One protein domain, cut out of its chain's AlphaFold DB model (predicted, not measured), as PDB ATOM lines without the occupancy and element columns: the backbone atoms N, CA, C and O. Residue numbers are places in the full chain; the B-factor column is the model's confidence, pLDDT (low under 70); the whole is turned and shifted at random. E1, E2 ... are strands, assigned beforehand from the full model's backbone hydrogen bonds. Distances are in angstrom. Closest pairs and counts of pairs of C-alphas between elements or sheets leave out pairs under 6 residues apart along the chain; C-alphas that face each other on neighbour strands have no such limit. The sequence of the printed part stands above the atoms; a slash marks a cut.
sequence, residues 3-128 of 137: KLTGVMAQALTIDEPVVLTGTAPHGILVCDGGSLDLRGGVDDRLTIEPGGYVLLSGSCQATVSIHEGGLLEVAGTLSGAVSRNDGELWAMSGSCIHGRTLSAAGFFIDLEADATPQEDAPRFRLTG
ATOM      1  N   LYS A   3     285.701 314.021 384.571       96.88
ATOM      2  CA  LYS A   3     286.808 313.946 385.536       96.88
ATOM      3  C   LYS A   3     286.677 315.079 386.543       96.88
ATOM      4  O   LYS A   3     286.569 316.234 386.139       96.88
ATOM      5  N   LEU A   4     286.692 314.737 387.824       96.81
ATOM      6  CA  LEU A   4     286.682 315.668 388.946       96.81
ATOM      7  C   LEU A   4     287.980 315.492 389.731       96.81
ATOM      8  O   LEU A   4     288.372 314.367 390.036       96.81
ATOM      9  N   THR A   5     288.638 316.600 390.061       97.19
ATOM     10  CA  THR A   5     289.910 316.584 390.790       97.19
ATOM     11  C   THR A   5     289.871 317.590 391.933       97.19
ATOM     12  O   THR A   5     289.335 318.685 391.772       97.19
ATOM     13  N   GLY A   6     290.478 317.237 393.065       96.06
ATOM     14  CA  GLY A   6     290.584 318.109 394.237       96.06
ATOM     15  C   GLY A   6     289.487 317.874 395.273       96.06
ATOM     16  O   GLY A   6     288.897 316.800 395.340       96.06
ATOM     17  N   VAL A   7     289.244 318.867 396.125       96.38
ATOM     18  CA  VAL A   7     288.273 318.753 397.221       96.38
ATOM     19  C   VAL A   7     286.901 319.211 396.745       96.38
ATOM     20  O   VAL A   7     286.740 320.340 396.277       96.38
ATOM     21  N   MET A   8     285.906 318.343 396.877       96.88
ATOM     22  CA  MET A   8     284.520 318.645 396.542       96.88
ATOM     23  C   MET A   8     283.892 319.386 397.718       96.88
ATOM     24  O   MET A   8     283.631 318.813 398.772       96.88
ATOM     25  N   ALA A   9     283.675 320.688 397.543       92.06
ATOM     26  CA  ALA A   9     283.175 321.564 398.604       92.06
ATOM     27  C   ALA A   9     281.723 321.267 399.024       92.06
ATOM     28  O   ALA A   9     281.244 321.824 400.007       92.06
ATOM     29  N   GLN A  10     281.004 320.440 398.265       94.62
ATOM     30  CA  GLN A  10     279.609 320.085 398.502       94.62
ATOM     31  C   GLN A  10     279.401 318.595 398.238       94.62
ATOM     32  O   GLN A  10     280.237 317.950 397.599       94.62
ATOM     33  N   ALA A  11     278.276 318.068 398.724       95.62
ATOM     34  CA  ALA A  11     277.843 316.714 398.411       95.62
ATOM     35  C   ALA A  11     277.716 316.538 396.891       95.62
ATOM     36  O   ALA A  11     277.211 317.424 396.195       95.62
ATOM     37  N   LEU A  12     278.178 315.400 396.382       97.00
ATOM     38  CA  LEU A  12     278.111 315.092 394.957       97.00
ATOM     39  C   LEU A  12     276.913 314.206 394.632       97.00
ATOM     40  O   LEU A  12     276.589 313.282 395.373       97.00
ATOM     41  N   THR A  13     276.303 314.456 393.479       98.12
ATOM     42  CA  THR A  13     275.355 313.542 392.835       98.12
ATOM     43  C   THR A  13     275.964 313.083 391.519       98.12
ATOM     44  O   THR A  13     276.447 313.910 390.741       98.12
ATOM     45  N   ILE A  14     276.002 311.771 391.313       98.19
ATOM     46  CA  ILE A  14     276.604 311.111 390.158       98.19
ATOM     47  C   ILE A  14     275.489 310.394 389.397       98.19
ATOM     48  O   ILE A  14     275.017 309.349 389.831       98.19
ATOM     49  N   ASP A  15     275.082 310.967 388.273       97.50
ATOM     50  CA  ASP A  15     274.075 310.448 387.334       97.50
ATOM     51  C   ASP A  15     274.690 310.052 385.977       97.50
ATOM     52  O   ASP A  15     274.009 309.600 385.060       97.50
ATOM     53  N   GLU A  16     276.009 310.207 385.849       96.94
ATOM     54  CA  GLU A  16     276.796 309.887 384.666       96.94
ATOM     55  C   GLU A  16     278.149 309.271 385.068       96.94
ATOM     56  O   GLU A  16     278.573 309.392 386.221       96.94
ATOM     57  N   PRO A  17     278.892 308.640 384.139       97.75
ATOM     58  CA  PRO A  17     280.226 308.125 384.436       97.75
ATOM     59  C   PRO A  17     281.234 309.222 384.823       97.75
ATOM     60  O   PRO A  17     281.605 310.065 383.991       97.75
ATOM     61  N   VAL A  18     281.750 309.158 386.051       98.00
ATOM     62  CA  VAL A  18     282.686 310.109 386.667       98.00
ATOM     63  C   VAL A  18     283.923 309.388 387.214       98.00
ATOM     64  O   VAL A  18     283.821 308.367 387.882       98.00
ATOM     65  N   VAL A  19     285.105 309.967 386.990       98.00
ATOM     66  CA  VAL A  19     286.317 309.672 387.771       98.00
ATOM     67  C   VAL A  19     286.518 310.793 388.780       98.00
ATOM     68  O   VAL A  19     286.661 311.951 388.372       98.00
ATOM     69  N   LEU A  20     286.568 310.463 390.068       97.44
ATOM     70  CA  LEU A  20     286.932 311.399 391.129       97.44
ATOM     71  C   LEU A  20     288.346 311.098 391.631       97.44
ATOM     72  O   LEU A  20     288.577 310.112 392.328       97.44
ATOM     73  N   THR A  21     289.276 312.001 391.332       97.25
ATOM     74  CA  THR A  21     290.634 312.010 391.889       97.25
ATOM     75  C   THR A  21     290.730 313.112 392.940       97.25
ATOM     76  O   THR A  21     291.190 314.225 392.677       97.25
ATOM     77  N   GLY A  22     290.234 312.837 394.142       95.69
ATOM     78  CA  GLY A  22     290.133 313.851 395.183       95.69
ATOM     79  C   GLY A  22     289.267 313.412 396.352       95.69
ATOM     80  O   GLY A  22     288.972 312.229 396.491       95.69
ATOM     81  N   THR A  23     288.872 314.350 397.203       96.88
ATOM     82  CA  THR A  23     288.070 314.044 398.393       96.88
ATOM     83  C   THR A  23     286.665 314.618 398.281       96.88
ATOM     84  O   THR A  23     286.474 315.745 397.822       96.88
ATOM     85  N   ALA A  24     285.676 313.844 398.718       97.56
ATOM     86  CA  ALA A  24     284.285 314.249 398.872       97.56
ATOM     87  C   ALA A  24     283.894 314.182 400.360       97.56
ATOM     88  O   ALA A  24     283.252 313.223 400.794       97.56
ATOM     89  N   PRO A  25     284.287 315.185 401.169       96.06
ATOM     90  CA  PRO A  25     284.060 315.165 402.614       96.06
ATOM     91  C   PRO A  25     282.573 315.206 402.992       96.06
ATOM     92  O   PRO A  25     282.207 314.740 404.059       96.06
ATOM     93  N   HIS A  26     281.710 315.729 402.115       96.25
ATOM     94  CA  HIS A  26     280.263 315.867 402.348       96.25
ATOM     95  C   HIS A  26     279.431 314.745 401.712       96.25
ATOM     96  O   HIS A  26     278.217 314.869 401.555       96.25
ATOM     97  N   GLY A  27     280.097 313.664 401.312       96.81
ATOM     98  CA  GLY A  27     279.460 312.475 400.783       96.81
ATOM     99  C   GLY A  27     279.089 312.529 399.303       96.81
ATOM    100  O   GLY A  27     279.254 313.532 398.600       96.81
ATOM    101  N   ILE A  28     278.627 311.379 398.826       98.44
ATOM    102  CA  ILE A  28     278.319 311.108 397.427       98.44
ATOM    103  C   ILE A  28     277.027 310.289 397.344       98.44
ATOM    104  O   ILE A  28     276.847 309.312 398.074       98.44
ATOM    105  N   LEU A  29     276.150 310.680 396.425       98.62
ATOM    106  CA  LEU A  29     275.022 309.895 395.937       98.62
ATOM    107  C   LEU A  29     275.327 309.432 394.511       98.62
ATOM    108  O   LEU A  29     275.647 310.261 393.658       98.62
ATOM    109  N   VAL A  30     275.221 308.133 394.251       98.50
ATOM    110  CA  VAL A  30     275.336 307.550 392.910       98.50
ATOM    111  C   VAL A  30     273.975 307.010 392.506       98.50
ATOM    112  O   VAL A  30     273.473 306.075 393.127       98.50
ATOM    113  N   CYS A  31     273.391 307.650 391.502       97.62
ATOM    114  CA  CYS A  31     272.052 307.380 390.993       97.62
ATOM    115  C   CYS A  31     272.072 306.286 389.916       97.62
ATOM    116  O   CYS A  31     273.137 305.835 389.489       97.62
ATOM    117  N   ASP A  32     270.886 305.905 389.440       96.81
ATOM    118  CA  ASP A  32     270.725 305.030 388.274       96.81
ATOM    119  C   ASP A  32     271.494 305.569 387.051       96.81
ATOM    120  O   ASP A  32     271.469 306.766 386.755       96.81
ATOM    121  N   GLY A  33     272.227 304.690 386.365       91.38
ATOM    122  CA  GLY A  33     273.131 305.040 385.262       91.38
ATOM    123  C   GLY A  33     274.425 305.756 385.684       91.38
ATOM    124  O   GLY A  33     275.344 305.906 384.868       91.38
ATOM    125  N   GLY A  34     274.537 306.155 386.953       97.75
ATOM    126  CA  GLY A  34     275.731 306.727 387.551       97.75
ATOM    127  C   GLY A  34     276.820 305.675 387.750       97.75
ATOM    128  O   GLY A  34     276.590 304.585 388.271       97.75
ATOM    129  N   SER A  35     278.045 306.018 387.360       98.19
ATOM    130  CA  SER A  35     279.218 305.162 387.552       98.19
ATOM    131  C   SER A  35     280.359 306.001 388.100       98.19
ATOM    132  O   SER A  35     280.756 306.987 387.480       98.19
ATOM    133  N   LEU A  36     280.879 305.640 389.267       98.38
ATOM    134  CA  LEU A  36     281.942 306.380 389.935       98.38
ATOM    135  C   LEU A  36     283.206 305.531 390.058       98.38
ATOM    136  O   LEU A  36     283.218 304.522 390.752       98.38
ATOM    137  N   ASP A  37     284.297 305.995 389.457       97.81
ATOM    138  CA  ASP A  37     285.657 305.549 389.773       97.81
ATOM    139  C   ASP A  37     286.247 306.505 390.824       97.81
ATOM    140  O   ASP A  37     286.623 307.643 390.521       97.81
ATOM    141  N   LEU A  38     286.256 306.063 392.082       97.12
ATOM    142  CA  LEU A  38     286.692 306.833 393.243       97.12
ATOM    143  C   LEU A  38     288.160 306.527 393.568       97.12
ATOM    144  O   LEU A  38     288.482 305.510 394.185       97.12
ATOM    145  N   ARG A  39     289.051 307.456 393.214       95.62
ATOM    146  CA  ARG A  39     290.513 307.376 393.414       95.62
ATOM    147  C   ARG A  39     291.021 308.272 394.544       95.62
ATOM    148  O   ARG A  39     292.185 308.662 394.562       95.62
ATOM    149  N   GLY A  40     290.144 308.646 395.467       94.81
ATOM    150  CA  GLY A  40     290.499 309.445 396.633       94.81
ATOM    151  C   GLY A  40     289.616 309.119 397.828       94.81
ATOM    152  O   GLY A  40     289.415 307.946 398.111       94.81
ATOM    153  N   GLY A  41     289.137 310.131 398.549       95.44
ATOM    154  CA  GLY A  41     288.494 309.961 399.856       95.44
ATOM    155  C   GLY A  41     286.996 310.260 399.866       95.44
ATOM    156  O   GLY A  41     286.561 311.214 399.223       95.44
ATOM    157  N   VAL A  42     286.221 309.514 400.650       97.50
ATOM    158  CA  VAL A  42     284.860 309.899 401.064       97.50
ATOM    159  C   VAL A  42     284.685 309.645 402.564       97.50
ATOM    160  O   VAL A  42     284.995 308.552 403.047       97.50
ATOM    161  N   ASP A  43     284.194 310.653 403.293       93.38
ATOM    162  CA  ASP A  43     284.256 310.672 404.766       93.38
ATOM    163  C   ASP A  43     282.881 310.612 405.448       93.38
ATOM    164  O   ASP A  43     282.746 309.953 406.473       93.38
ATOM    165  N   ASP A  44     281.856 311.269 404.895       95.50
ATOM    166  CA  ASP A  44     280.527 311.364 405.524       95.50
ATOM    167  C   ASP A  44     279.597 310.208 405.106       95.50
ATOM    168  O   ASP A  44     279.369 309.254 405.859       95.50
ATOM    169  N   ARG A  45     279.108 310.236 403.858       97.31
ATOM    170  CA  ARG A  45     278.175 309.227 403.331       97.31
ATOM    171  C   ARG A  45     278.504 308.803 401.904       97.31
ATOM    172  O   ARG A  45     278.821 309.642 401.068       97.31
ATOM    173  N   LEU A  46     278.332 307.520 401.601       98.50
ATOM    174  CA  LEU A  46     278.275 307.006 400.234       98.50
ATOM    175  C   LEU A  46     276.962 306.242 400.048       98.50
ATOM    176  O   LEU A  46     276.755 305.205 400.674       98.50
ATOM    177  N   THR A  47     276.075 306.754 399.204       98.62
ATOM    178  CA  THR A  47     274.805 306.097 398.870       98.62
ATOM    179  C   THR A  47     274.832 305.655 397.417       98.62
ATOM    180  O   THR A  47     275.118 306.464 396.537       98.62
ATOM    181  N   ILE A  48     274.526 304.383 397.176       98.69
ATOM    182  CA  ILE A  48     274.455 303.778 395.847       98.69
ATOM    183  C   ILE A  48     273.020 303.309 395.642       98.69
ATOM    184  O   ILE A  48     272.567 302.372 396.302       98.69
ATOM    185  N   GLU A  49     272.298 304.009 394.777       98.44
ATOM    186  CA  GLU A  49     270.920 303.694 394.402       98.44
ATOM    187  C   GLU A  49     270.865 302.511 393.418       98.44
ATOM    188  O   GLU A  49     271.905 302.104 392.884       98.44
ATOM    189  N   PRO A  50     269.672 301.938 393.162       98.06
ATOM    190  CA  PRO A  50     269.510 300.914 392.135       98.06
ATOM    191  C   PRO A  50     270.088 301.367 390.787       98.06
ATOM    192  O   PRO A  50     269.822 302.482 390.346       98.06
ATOM    193  N   GLY A  51     270.897 300.515 390.148       96.94
ATOM    194  CA  GLY A  51     271.575 300.832 388.885       96.94
ATOM    195  C   GLY A  51     272.848 301.679 389.028       96.94
ATOM    196  O   GLY A  51     273.586 301.832 388.054       96.94
ATOM    197  N   GLY A  52     273.139 302.186 390.228       98.44
ATOM    198  CA  GLY A  52     274.376 302.891 390.537       98.44
ATOM    199  C   GLY A  52     275.561 301.941 390.725       98.44
ATOM    200  O   GLY A  52     275.438 300.853 391.296       98.44
ATOM    201  N   TYR A  53     276.736 302.377 390.278       98.56
ATOM    202  CA  TYR A  53     277.979 301.615 390.389       98.56
ATOM    203  C   TYR A  53     279.120 302.452 390.966       98.56
ATOM    204  O   TYR A  53     279.350 303.588 390.540       98.56
ATOM    205  N   VAL A  54     279.893 301.865 391.878       98.56
ATOM    206  CA  VAL A  54     281.108 302.473 392.427       98.56
ATOM    207  C   VAL A  54     282.268 301.488 392.386       98.56
ATOM    208  O   VAL A  54     282.185 300.404 392.955       98.56
ATOM    209  N   LEU A  55     283.383 301.919 391.801       97.62
ATOM    210  CA  LEU A  55     284.702 301.330 392.003       97.62
ATOM    211  C   LEU A  55     285.484 302.196 392.996       97.62
ATOM    212  O   LEU A  55     285.851 303.331 392.691       97.62
ATOM    213  N   LEU A  56     285.758 301.666 394.182       97.06
ATOM    214  CA  LEU A  56     286.542 302.320 395.226       97.06
ATOM    215  C   LEU A  56     288.006 301.877 395.135       97.06
ATOM    216  O   LEU A  56     288.367 300.838 395.679       97.06
ATOM    217  N   SER A  57     288.853 302.684 394.497       94.69
ATOM    218  CA  SER A  57     290.316 302.479 394.478       94.69
ATOM    219  C   SER A  57     291.043 303.277 395.572       94.69
ATOM    220  O   SER A  57     292.204 303.020 395.871       94.69
ATOM    221  N   GLY A  58     290.380 304.288 396.142       94.50
ATOM    222  CA  GLY A  58     290.902 305.117 397.228       94.50
ATOM    223  C   GLY A  58     290.471 304.641 398.619       94.50
ATOM    224  O   GLY A  58     290.488 303.448 398.918       94.50
ATOM    225  N   SER A  59     290.082 305.581 399.482       95.31
ATOM    226  CA  SER A  59     289.641 305.322 400.856       95.31
ATOM    227  C   SER A  59     288.203 305.783 401.108       95.31
ATOM    228  O   SER A  59     287.825 306.902 400.774       95.31
ATOM    229  N   CYS A  60     287.411 304.953 401.778       97.19
ATOM    230  CA  CYS A  60     286.046 305.258 402.192       97.19
ATOM    231  C   CYS A  60     285.907 305.068 403.704       97.19
ATOM    232  O   CYS A  60     285.850 303.939 404.197       97.19
ATOM    233  N   GLN A  61     285.842 306.180 404.434       96.12
ATOM    234  CA  GLN A  61     285.523 306.204 405.867       96.12
ATOM    235  C   GLN A  61     284.035 306.484 406.125       96.12
ATOM    236  O   GLN A  61     283.564 306.311 407.246       96.12
ATOM    237  N   ALA A  62     283.307 306.859 405.073       95.38
ATOM    238  CA  ALA A  62     281.886 307.153 405.090       95.38
ATOM    239  C   ALA A  62     281.000 305.978 405.509       95.38
ATOM    240  O   ALA A  62     281.319 304.811 405.279       95.38
ATOM    241  N   THR A  63     279.813 306.307 406.024       97.25
ATOM    242  CA  THR A  63     278.727 305.326 406.130       97.25
ATOM    243  C   THR A  63     278.237 304.981 404.727       97.25
ATOM    244  O   THR A  63     277.759 305.852 403.992       97.25
ATOM    245  N   VAL A  64     278.350 303.710 404.351       98.38
ATOM    246  CA  VAL A  64     277.967 303.203 403.033       98.38
ATOM    247  C   VAL A  64     276.559 302.629 403.091       98.38
ATOM    248  O   VAL A  64     276.240 301.816 403.956       98.38
ATOM    249  N   SER A  65     275.708 303.026 402.151       98.38
ATOM    250  CA  SER A  65     274.408 302.405 401.898       98.38
ATOM    251  C   SER A  65     274.342 301.978 400.442       98.38
ATOM    252  O   SER A  65     274.400 302.817 399.548       98.38
ATOM    253  N   ILE A  66     274.229 300.680 400.217       98.44
ATOM    254  CA  ILE A  66     274.006 300.092 398.898       98.44
ATOM    255  C   ILE A  66     272.533 299.700 398.875       98.44
ATOM    256  O   ILE A  66     272.035 299.188 399.872       98.44
ATOM    257  N   HIS A  67     271.806 300.030 397.819       98.12
ATOM    258  CA  HIS A  67     270.418 299.609 397.638       98.12
ATOM    259  C   HIS A  67     270.343 298.449 396.646       98.12
ATOM    260  O   HIS A  67     271.299 298.196 395.913       98.12
ATOM    261  N   GLU A  68     269.217 297.739 396.633       97.75
ATOM    262  CA  GLU A  68     268.952 296.642 395.699       97.75
ATOM    263  C   GLU A  68     269.282 297.050 394.253       97.75
ATOM    264  O   GLU A  68     268.845 298.093 393.771       97.75
ATOM    265  N   GLY A  69     270.093 296.243 393.565       96.81
ATOM    266  CA  GLY A  69     270.564 296.537 392.205       96.81
ATOM    267  C   GLY A  69     271.709 297.555 392.109       96.81
ATOM    268  O   GLY A  69     272.178 297.822 391.005       96.81
ATOM    269  N   GLY A  70     272.168 298.119 393.227       98.31
ATOM    270  CA  GLY A  70     273.403 298.897 393.319       98.31
ATOM    271  C   GLY A  70     274.623 298.007 393.579       98.31
ATOM    272  O   GLY A  70     274.514 296.946 394.206       98.31
ATOM    273  N   LEU A  71     275.796 298.452 393.118       98.38
ATOM    274  CA  LEU A  71     277.052 297.701 393.221       98.38
ATOM    275  C   LEU A  71     278.208 298.576 393.727       98.38
ATOM    276  O   LEU A  71     278.525 299.614 393.141       98.38
ATOM    277  N   LEU A  72     278.881 298.108 394.780       98.44
ATOM    278  CA  LEU A  72     280.180 298.608 395.231       98.44
ATOM    279  C   LEU A  72     281.261 297.546 395.009       98.44
ATOM    280  O   LEU A  72     281.189 296.457 395.580       98.44
ATOM    281  N   GLU A  73     282.297 297.890 394.250       97.25
ATOM    282  CA  GLU A  73     283.538 297.124 394.149       97.25
ATOM    283  C   GLU A  73     284.663 297.849 394.888       97.25
ATOM    284  O   GLU A  73     284.995 298.995 394.586       97.25
ATOM    285  N   VAL A  74     285.274 297.176 395.859       96.38
ATOM    286  CA  VAL A  74     286.402 297.706 396.624       96.38
ATOM    287  C   VAL A  74     287.698 297.157 396.050       96.38
ATOM    288  O   VAL A  74     287.904 295.950 396.004       96.38
ATOM    289  N   ALA A  75     288.568 298.069 395.641       94.12
ATOM    290  CA  ALA A  75     289.950 297.853 395.234       94.12
ATOM    291  C   ALA A  75     290.871 298.771 396.053       94.12
ATOM    292  O   ALA A  75     291.851 299.289 395.545       94.12
ATOM    293  N   GLY A  76     290.500 299.079 397.291       93.88
ATOM    294  CA  GLY A  76     291.136 300.107 398.104       93.88
ATOM    295  C   GLY A  76     290.844 299.877 399.577       93.88
ATOM    296  O   GLY A  76     290.807 298.736 400.038       93.88
ATOM    297  N   THR A  77     290.620 300.956 400.324       94.94
ATOM    298  CA  THR A  77     290.303 300.885 401.758       94.94
ATOM    299  C   THR A  77     288.848 301.245 402.024       94.94
ATOM    300  O   THR A  77     288.427 302.364 401.749       94.94
ATOM    301  N   LEU A  78     288.098 300.337 402.640       96.56
ATOM    302  CA  LEU A  78     286.757 300.577 403.169       96.56
ATOM    303  C   LEU A  78     286.787 300.396 404.687       96.56
ATOM    304  O   LEU A  78     286.903 299.277 405.180       96.56
ATOM    305  N   SER A  79     286.697 301.488 405.441       95.50
ATOM    306  CA  SER A  79     286.708 301.445 406.907       95.50
ATOM    307  C   SER A  79     285.374 301.830 407.537       95.50
ATOM    308  O   SER A  79     285.116 301.398 408.657       95.50
ATOM    309  N   GLY A  80     284.544 302.614 406.845       94.44
ATOM    310  CA  GLY A  80     283.237 303.046 407.342       94.44
ATOM    311  C   GLY A  80     282.159 301.965 407.245       94.44
ATOM    312  O   GLY A  80     282.241 301.076 406.403       94.44
ATOM    313  N   ALA A  81     281.154 302.035 408.119       96.12
ATOM    314  CA  ALA A  81     280.116 301.011 408.257       96.12
ATOM    315  C   ALA A  81     279.288 300.810 406.975       96.12
ATOM    316  O   ALA A  81     278.921 301.783 406.317       96.12
ATOM    317  N   VAL A  82     278.917 299.562 406.669       97.62
ATOM    318  CA  VAL A  82     278.171 299.212 405.447       97.62
ATOM    319  C   VAL A  82     276.755 298.724 405.741       97.62
ATOM    320  O   VAL A  82     276.552 297.732 406.434       97.62
ATOM    321  N   SER A  83     275.758 299.342 405.119       97.19
ATOM    322  CA  SER A  83     274.392 298.818 405.015       97.19
ATOM    323  C   SER A  83     274.143 298.362 403.583       97.19
ATOM    324  O   SER A  83     274.122 299.181 402.667       97.19
ATOM    325  N   ARG A  84     273.989 297.052 403.368       93.94
ATOM    326  CA  ARG A  84     273.871 296.504 402.013       93.94
ATOM    327  C   ARG A  84     272.486 296.631 401.392       93.94
ATOM    328  O   ARG A  84     272.450 296.566 400.182       93.94
ATOM    329  N   ASN A  85     271.406 296.756 402.175       94.94
ATOM    330  CA  ASN A  85     270.000 296.835 401.716       94.94
ATOM    331  C   ASN A  85     269.721 296.053 400.407       94.94
ATOM    332  O   ASN A  85     269.256 296.628 399.428       94.94
ATOM    333  N   ASP A  86     270.091 294.766 400.387       94.81
ATOM    334  CA  ASP A  86     270.019 293.835 399.242       94.81
ATOM    335  C   ASP A  86     270.871 294.163 397.995       94.81
ATOM    336  O   ASP A  86     270.945 293.372 397.056       94.81
ATOM    337  N   GLY A  87     271.616 295.262 398.009       97.19
ATOM    338  CA  GLY A  87     272.682 295.587 397.069       97.19
ATOM    339  C   GLY A  87     273.943 294.730 397.219       97.19
ATOM    340  O   GLY A  87     274.135 293.957 398.173       97.19
ATOM    341  N   GLU A  88     274.840 294.862 396.248       97.75
ATOM    342  CA  GLU A  88     276.032 294.030 396.121       97.75
ATOM    343  C   GLU A  88     277.305 294.740 396.578       97.75
ATOM    344  O   GLU A  88     277.570 295.889 396.232       97.75
ATOM    345  N   LEU A  89     278.116 294.010 397.341       97.94
ATOM    346  CA  LEU A  89     279.442 294.429 397.764       97.94
ATOM    347  C   LEU A  89     280.446 293.363 397.349       97.94
ATOM    348  O   LEU A  89     280.324 292.201 397.742       97.94
ATOM    349  N   TRP A  90     281.448 293.782 396.595       97.25
ATOM    350  CA  TRP A  90     282.567 292.960 396.171       97.25
ATOM    351  C   TRP A  90     283.869 293.612 396.607       97.25
ATOM    352  O   TRP A  90     283.970 294.836 396.677       97.25
ATOM    353  N   ALA A  91     284.876 292.799 396.893       95.19
ATOM    354  CA  ALA A  91     286.215 293.275 397.192       95.19
ATOM    355  C   ALA A  91     287.252 292.454 396.428       95.19
ATOM    356  O   ALA A  91     287.159 291.228 396.330       95.19
ATOM    357  N   MET A  92     288.243 293.146 395.880       94.31
ATOM    358  CA  MET A  92     289.392 292.538 395.220       94.31
ATOM    359  C   MET A  92     290.405 292.098 396.276       94.31
ATOM    360  O   MET A  92     290.571 292.777 397.296       94.31
ATOM    361  N   SER A  93     291.117 290.997 396.035       91.81
ATOM    362  CA  SER A  93     292.281 290.642 396.856       91.81
ATOM    363  C   SER A  93     293.251 291.825 396.975       91.81
ATOM    364  O   SER A  93     293.501 292.544 396.007       91.81
ATOM    365  N   GLY A  94     293.796 292.021 398.174       91.19
ATOM    366  CA  GLY A  94     294.626 293.169 398.545       91.19
ATOM    367  C   GLY A  94     293.837 294.362 399.093       91.19
ATOM    368  O   GLY A  94     294.440 295.262 399.667       91.19
ATOM    369  N   SER A  95     292.505 294.374 398.978       93.19
ATOM    370  CA  SER A  95     291.678 295.430 399.580       93.19
ATOM    371  C   SER A  95     291.722 295.382 401.105       93.19
ATOM    372  O   SER A  95     291.729 294.304 401.703       93.19
ATOM    373  N   CYS A  96     291.673 296.556 401.735       93.75
ATOM    374  CA  CYS A  96     291.578 296.699 403.184       93.75
ATOM    375  C   CYS A  96     290.127 296.973 403.589       93.75
ATOM    376  O   CYS A  96     289.566 298.014 403.250       93.75
ATOM    377  N   ILE A  97     289.519 296.051 404.332       94.62
ATOM    378  CA  ILE A  97     288.140 296.151 404.811       94.62
ATOM    379  C   ILE A  97     288.158 296.146 406.340       94.62
ATOM    380  O   ILE A  97     288.564 295.166 406.966       94.62
ATOM    381  N   HIS A  98     287.745 297.258 406.947       94.06
ATOM    382  CA  HIS A  98     287.714 297.471 408.399       94.06
ATOM    383  C   HIS A  98     289.026 297.092 409.109       94.06
ATOM    384  O   HIS A  98     289.019 296.467 410.167       94.06
ATOM    385  N   GLY A  99     290.164 297.462 408.513       90.94
ATOM    386  CA  GLY A  99     291.489 297.216 409.090       90.94
ATOM    387  C   GLY A  99     292.026 295.797 408.889       90.94
ATOM    388  O   GLY A  99     293.000 295.434 409.538       90.94
ATOM    389  N   ARG A 100     291.416 294.997 408.009       92.81
ATOM    390  CA  ARG A 100     291.904 293.668 407.618       92.81
ATOM    391  C   ARG A 100     292.135 293.605 406.116       92.81
ATOM    392  O   ARG A 100     291.329 294.135 405.352       92.81
ATOM    393  N   THR A 101     293.189 292.918 405.693       93.12
ATOM    394  CA  THR A 101     293.473 292.707 404.269       93.12
ATOM    395  C   THR A 101     292.720 291.476 403.769       93.12
ATOM    396  O   THR A 101     292.708 290.434 404.426       93.12
ATOM    397  N   LEU A 102     292.080 291.578 402.604       92.56
ATOM    398  CA  LEU A 102     291.482 290.435 401.919       92.56
ATOM    399  C   LEU A 102     292.556 289.664 401.145       92.56
ATOM    400  O   LEU A 102     293.162 290.209 400.224       92.56
ATOM    401  N   SER A 103     292.790 288.404 401.502       90.38
ATOM    402  CA  SER A 103     293.787 287.564 400.836       90.38
ATOM    403  C   SER A 103     293.304 287.044 399.477       90.38
ATOM    404  O   SER A 103     292.103 286.916 399.222       90.38
ATOM    405  N   ALA A 104     294.249 286.628 398.630       89.31
ATOM    406  CA  ALA A 104     293.954 285.993 397.342       89.31
ATOM    407  C   ALA A 104     293.247 284.634 397.475       89.31
ATOM    408  O   ALA A 104     292.723 284.112 396.495       89.31
ATOM    409  N   ALA A 105     293.231 284.060 398.678       88.31
ATOM    410  CA  ALA A 105     292.564 282.804 398.986       88.31
ATOM    411  C   ALA A 105     291.159 283.001 399.591       88.31
ATOM    412  O   ALA A 105     290.527 282.019 399.970       88.31
ATOM    413  N   GLY A 106     290.656 284.240 399.663       89.56
ATOM    414  CA  GLY A 106     289.272 284.512 400.058       89.56
ATOM    415  C   GLY A 106     289.039 284.499 401.563       89.56
ATOM    416  O   GLY A 106     288.021 283.998 402.028       89.56
ATOM    417  N   PHE A 107     289.974 285.039 402.343       90.19
ATOM    418  CA  PHE A 107     289.786 285.251 403.779       90.19
ATOM    419  C   PHE A 107     290.493 286.519 404.257       90.19
ATOM    420  O   PHE A 107     291.457 286.981 403.646       90.19
ATOM    421  N   PHE A 108     290.010 287.079 405.366       92.12
ATOM    422  CA  PHE A 108     290.616 288.251 405.989       92.12
ATOM    423  C   PHE A 108     291.840 287.870 406.826       92.12
ATOM    424  O   PHE A 108     291.779 286.945 407.635       92.12
ATOM    425  N   ILE A 109     292.923 288.622 406.651       91.00
ATOM    426  CA  ILE A 109     294.148 288.570 407.456       91.00
ATOM    427  C   ILE A 109     294.388 289.923 408.135       91.00
ATOM    428  O   ILE A 109     293.726 290.914 407.811       91.00
ATOM    429  N   ASP A 110     295.327 289.965 409.080       90.00
ATOM    430  CA  ASP A 110     295.772 291.220 409.690       90.00
ATOM    431  C   ASP A 110     296.251 292.213 408.624       90.00
ATOM    432  O   ASP A 110     296.685 291.818 407.539       90.00
ATOM    433  N   LEU A 111     296.147 293.510 408.932       81.25
ATOM    434  CA  LEU A 111     296.508 294.569 407.999       81.25
ATOM    435  C   LEU A 111     297.945 294.401 407.505       81.25
ATOM    436  O   LEU A 111     298.910 294.551 408.256       81.25
ATOM    437  N   GLU A 112     298.070 294.171 406.210       76.69
ATOM    438  CA  GLU A 112     299.343 294.165 405.514       76.69
ATOM    439  C   GLU A 112     299.557 295.557 404.914       76.69
ATOM    440  O   GLU A 112     298.887 295.944 403.959       76.69
ATOM    441  N   ALA A 113     300.454 296.342 405.520       64.62
ATOM    442  CA  ALA A 113     300.669 297.751 405.167       64.62
ATOM    443  C   ALA A 113     301.119 297.964 403.707       64.62
ATOM    444  O   ALA A 113     300.905 299.043 403.158       64.62
ATOM    445  N   ASP A 114     301.692 296.929 403.090       63.34
ATOM    446  CA  ASP A 114     302.196 296.943 401.714       63.34
ATOM    447  C   ASP A 114     301.254 296.233 400.720       63.34
ATOM    448  O   ASP A 114     301.587 296.086 399.540       63.34
ATOM    449  N   ALA A 115     300.073 295.786 401.170       61.47
ATOM    450  CA  ALA A 115     299.096 295.164 400.288       61.47
ATOM    451  C   ALA A 115     298.613 296.181 399.252       61.47
ATOM    452  O   ALA A 115     298.026 297.215 399.572       61.47
ATOM    453  N   THR A 116     298.864 295.865 397.987       63.25
ATOM    454  CA  THR A 116     298.369 296.634 396.851       63.25
ATOM    455  C   THR A 116     297.322 295.801 396.110       63.25
ATOM    456  O   THR A 116     297.574 294.630 395.808       63.25
ATOM    457  N   PRO A 117     296.139 296.369 395.824       62.66
ATOM    458  CA  PRO A 117     295.154 295.737 394.957       62.66
ATOM    459  C   PRO A 117     295.791 295.427 393.597       62.66
ATOM    460  O   PRO A 117     296.411 296.300 392.987       62.66
ATOM    461  N   GLN A 118     295.659 294.186 393.127       65.94
ATOM    462  CA  GLN A 118     296.157 293.777 391.810       65.94
ATOM    463  C   GLN A 118     295.024 293.848 390.784       65.94
ATOM    464  O   GLN A 118     293.899 293.461 391.078       65.94
ATOM    465  N   GLU A 119     295.314 294.327 389.575       59.41
ATOM    466  CA  GLU A 119     294.304 294.536 388.521       59.41
ATOM    467  C   GLU A 119     293.611 293.221 388.096       59.41
ATOM    468  O   GLU A 119     292.417 293.217 387.803       59.41
ATOM    469  N   ASP A 120     294.331 292.096 388.196       69.25
ATOM    470  CA  ASP A 120     293.841 290.730 387.942       69.25
ATOM    471  C   ASP A 120     293.571 289.935 389.237       69.25
ATOM    472  O   ASP A 120     293.510 288.700 389.234       69.25
ATOM    473  N   ALA A 121     293.446 290.625 390.373       75.19
ATOM    474  CA  ALA A 121     293.136 289.987 391.642       75.19
ATOM    475  C   ALA A 121     291.786 289.252 391.577       75.19
ATOM    476  O   ALA A 121     290.811 289.784 391.032       75.19
ATOM    477  N   PRO A 122     291.671 288.072 392.214       86.88
ATOM    478  CA  PRO A 122     290.371 287.458 392.421       86.88
ATOM    479  C   PRO A 122     289.461 288.416 393.199       86.88
ATOM    480  O   PRO A 122     289.902 289.125 394.112       86.88
ATOM    481  N   ARG A 123     288.182 288.430 392.819       92.38
ATOM    482  CA  ARG A 123     287.132 289.219 393.469       92.38
ATOM    483  C   ARG A 123     286.274 288.307 394.323       92.38
ATOM    484  O   ARG A 123     285.881 287.230 393.879       92.38
ATOM    485  N   PHE A 124     285.948 288.769 395.520       95.31
ATOM    486  CA  PHE A 124     285.123 288.037 396.467       95.31
ATOM    487  C   PHE A 124     283.892 288.855 396.811       95.31
ATOM    488  O   PHE A 124     283.982 290.048 397.119       95.31
ATOM    489  N   ARG A 125     282.732 288.205 396.775       96.62
ATOM    490  CA  ARG A 125     281.494 288.810 397.246       96.62
ATOM    491  C   ARG A 125     281.532 288.866 398.768       96.62
ATOM    492  O   ARG A 125     281.785 287.852 399.416       96.62
ATOM    493  N   LEU A 126     281.261 290.037 399.333       94.88
ATOM    494  CA  LEU A 126     281.198 290.216 400.779       94.88
ATOM    495  C   LEU A 126     279.762 290.062 401.283       94.88
ATOM    496  O   LEU A 126     278.818 290.544 400.659       94.88
ATOM    497  N   THR A 127     279.589 289.421 402.433       92.56
ATOM    498  CA  THR A 127     278.322 289.255 403.165       92.56
ATOM    499  C   THR A 127     278.360 290.011 404.492       92.56
ATOM    500  O   THR A 127     279.408 290.509 404.894       92.56
ATOM    501  N   GLY A 128     277.211 290.124 405.162       91.06
ATOM    502  CA  GLY A 128     277.095 290.842 406.433       91.06
ATOM    503  C   GLY A 128     276.798 292.338 406.285       91.06
ATOM    504  O   GLY A 128     276.482 292.826 405.195       91.06
TER     505      GLY A 128
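AT A GLANCE: This is residues 3 to 128 of the 137 residues of an uncharacterized protein of Frondihabitans australicus (UniProt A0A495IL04). The chain is wound in stacked turns as a short solenoid: going from E1 to E9, the strands are laid down alternately in two parallel walls that face each other, and short pairings such as residues 41 to 42 with 59 to 60 make a further side. The last turn ends in E10, beside which E13 folds back antiparallel, with the small hairpin E11 and E12 at the same end of the stack. The 126 printed residues hold no named helix and thirteen named strands, E1 to E13 in chain order, with under half of the residues, 56, in them: all strand. One sheet, E1 E3 E5 E7 E9 E10 E13, is mixed; the other, E2 E4 E6 E8, is parallel. The whole is compact, with a radius of gyration of the C-alphas of 13.4 A and spans of 37, 30 and 25 A.

HOW THE PARTS SIT: E1, residues 3 to 7, is an edge strand, parallel to E3, residues 17 to 24, with N 4 and O 19 at 2.8 A. E3 bends by 90 degrees at residue 21. Parallel neighbours follow: E5, residues 35 to 38, N 18 to O 35, 2.8 A; E7, residues 53 to 56, N 36 to O 53, 2.9 A; E9, residues 71 to 74, N 54 to O 71, 2.9 A; E10, residues 88 to 92, N 74 to O 90, 2.8 A. E13, residues 123 to 128, the other edge strand, is antiparallel to E10, with N 91 and O 124 at 2.9 A. This sheet is twisted. The second sheet runs E2, residues 12 to 14, E4, residues 28 to 30, E6, residues 45 to 48, and E8, residues 63 to 66, with N 29 to O 12, N 30 to O 47 and N 65 to O 46 each at 2.8 A. The two form a sandwich, two sheets face to face, the parts that face each other 9.1 A centre to centre; the closest C-alphas of E2 and E5 are those of Ile 14 and Ser 35, 7.0 A apart. E11, residues 100 to 102, and E12, residues 108 to 110, are a hairpin, with N 109 and O 101 at 2.9 A.

IN THESE COORDINATES: E1 begins at C-alpha 3 (286.808, 313.946, 385.536). From first to last C-alpha E3 measures 16.2 A, E10 13.5 A and E13 16.5 A. E13 ends at C-alpha 128 (277.095, 290.842, 406.433).

THE WHOLE: The C-alphas farthest apart, of Ala 9 and Ala 105, are 39.9 A apart. The printed part has no cut. The links E9 to E10 and E12 to E13 are long. Residues 113 to 120 have pLDDT under 70.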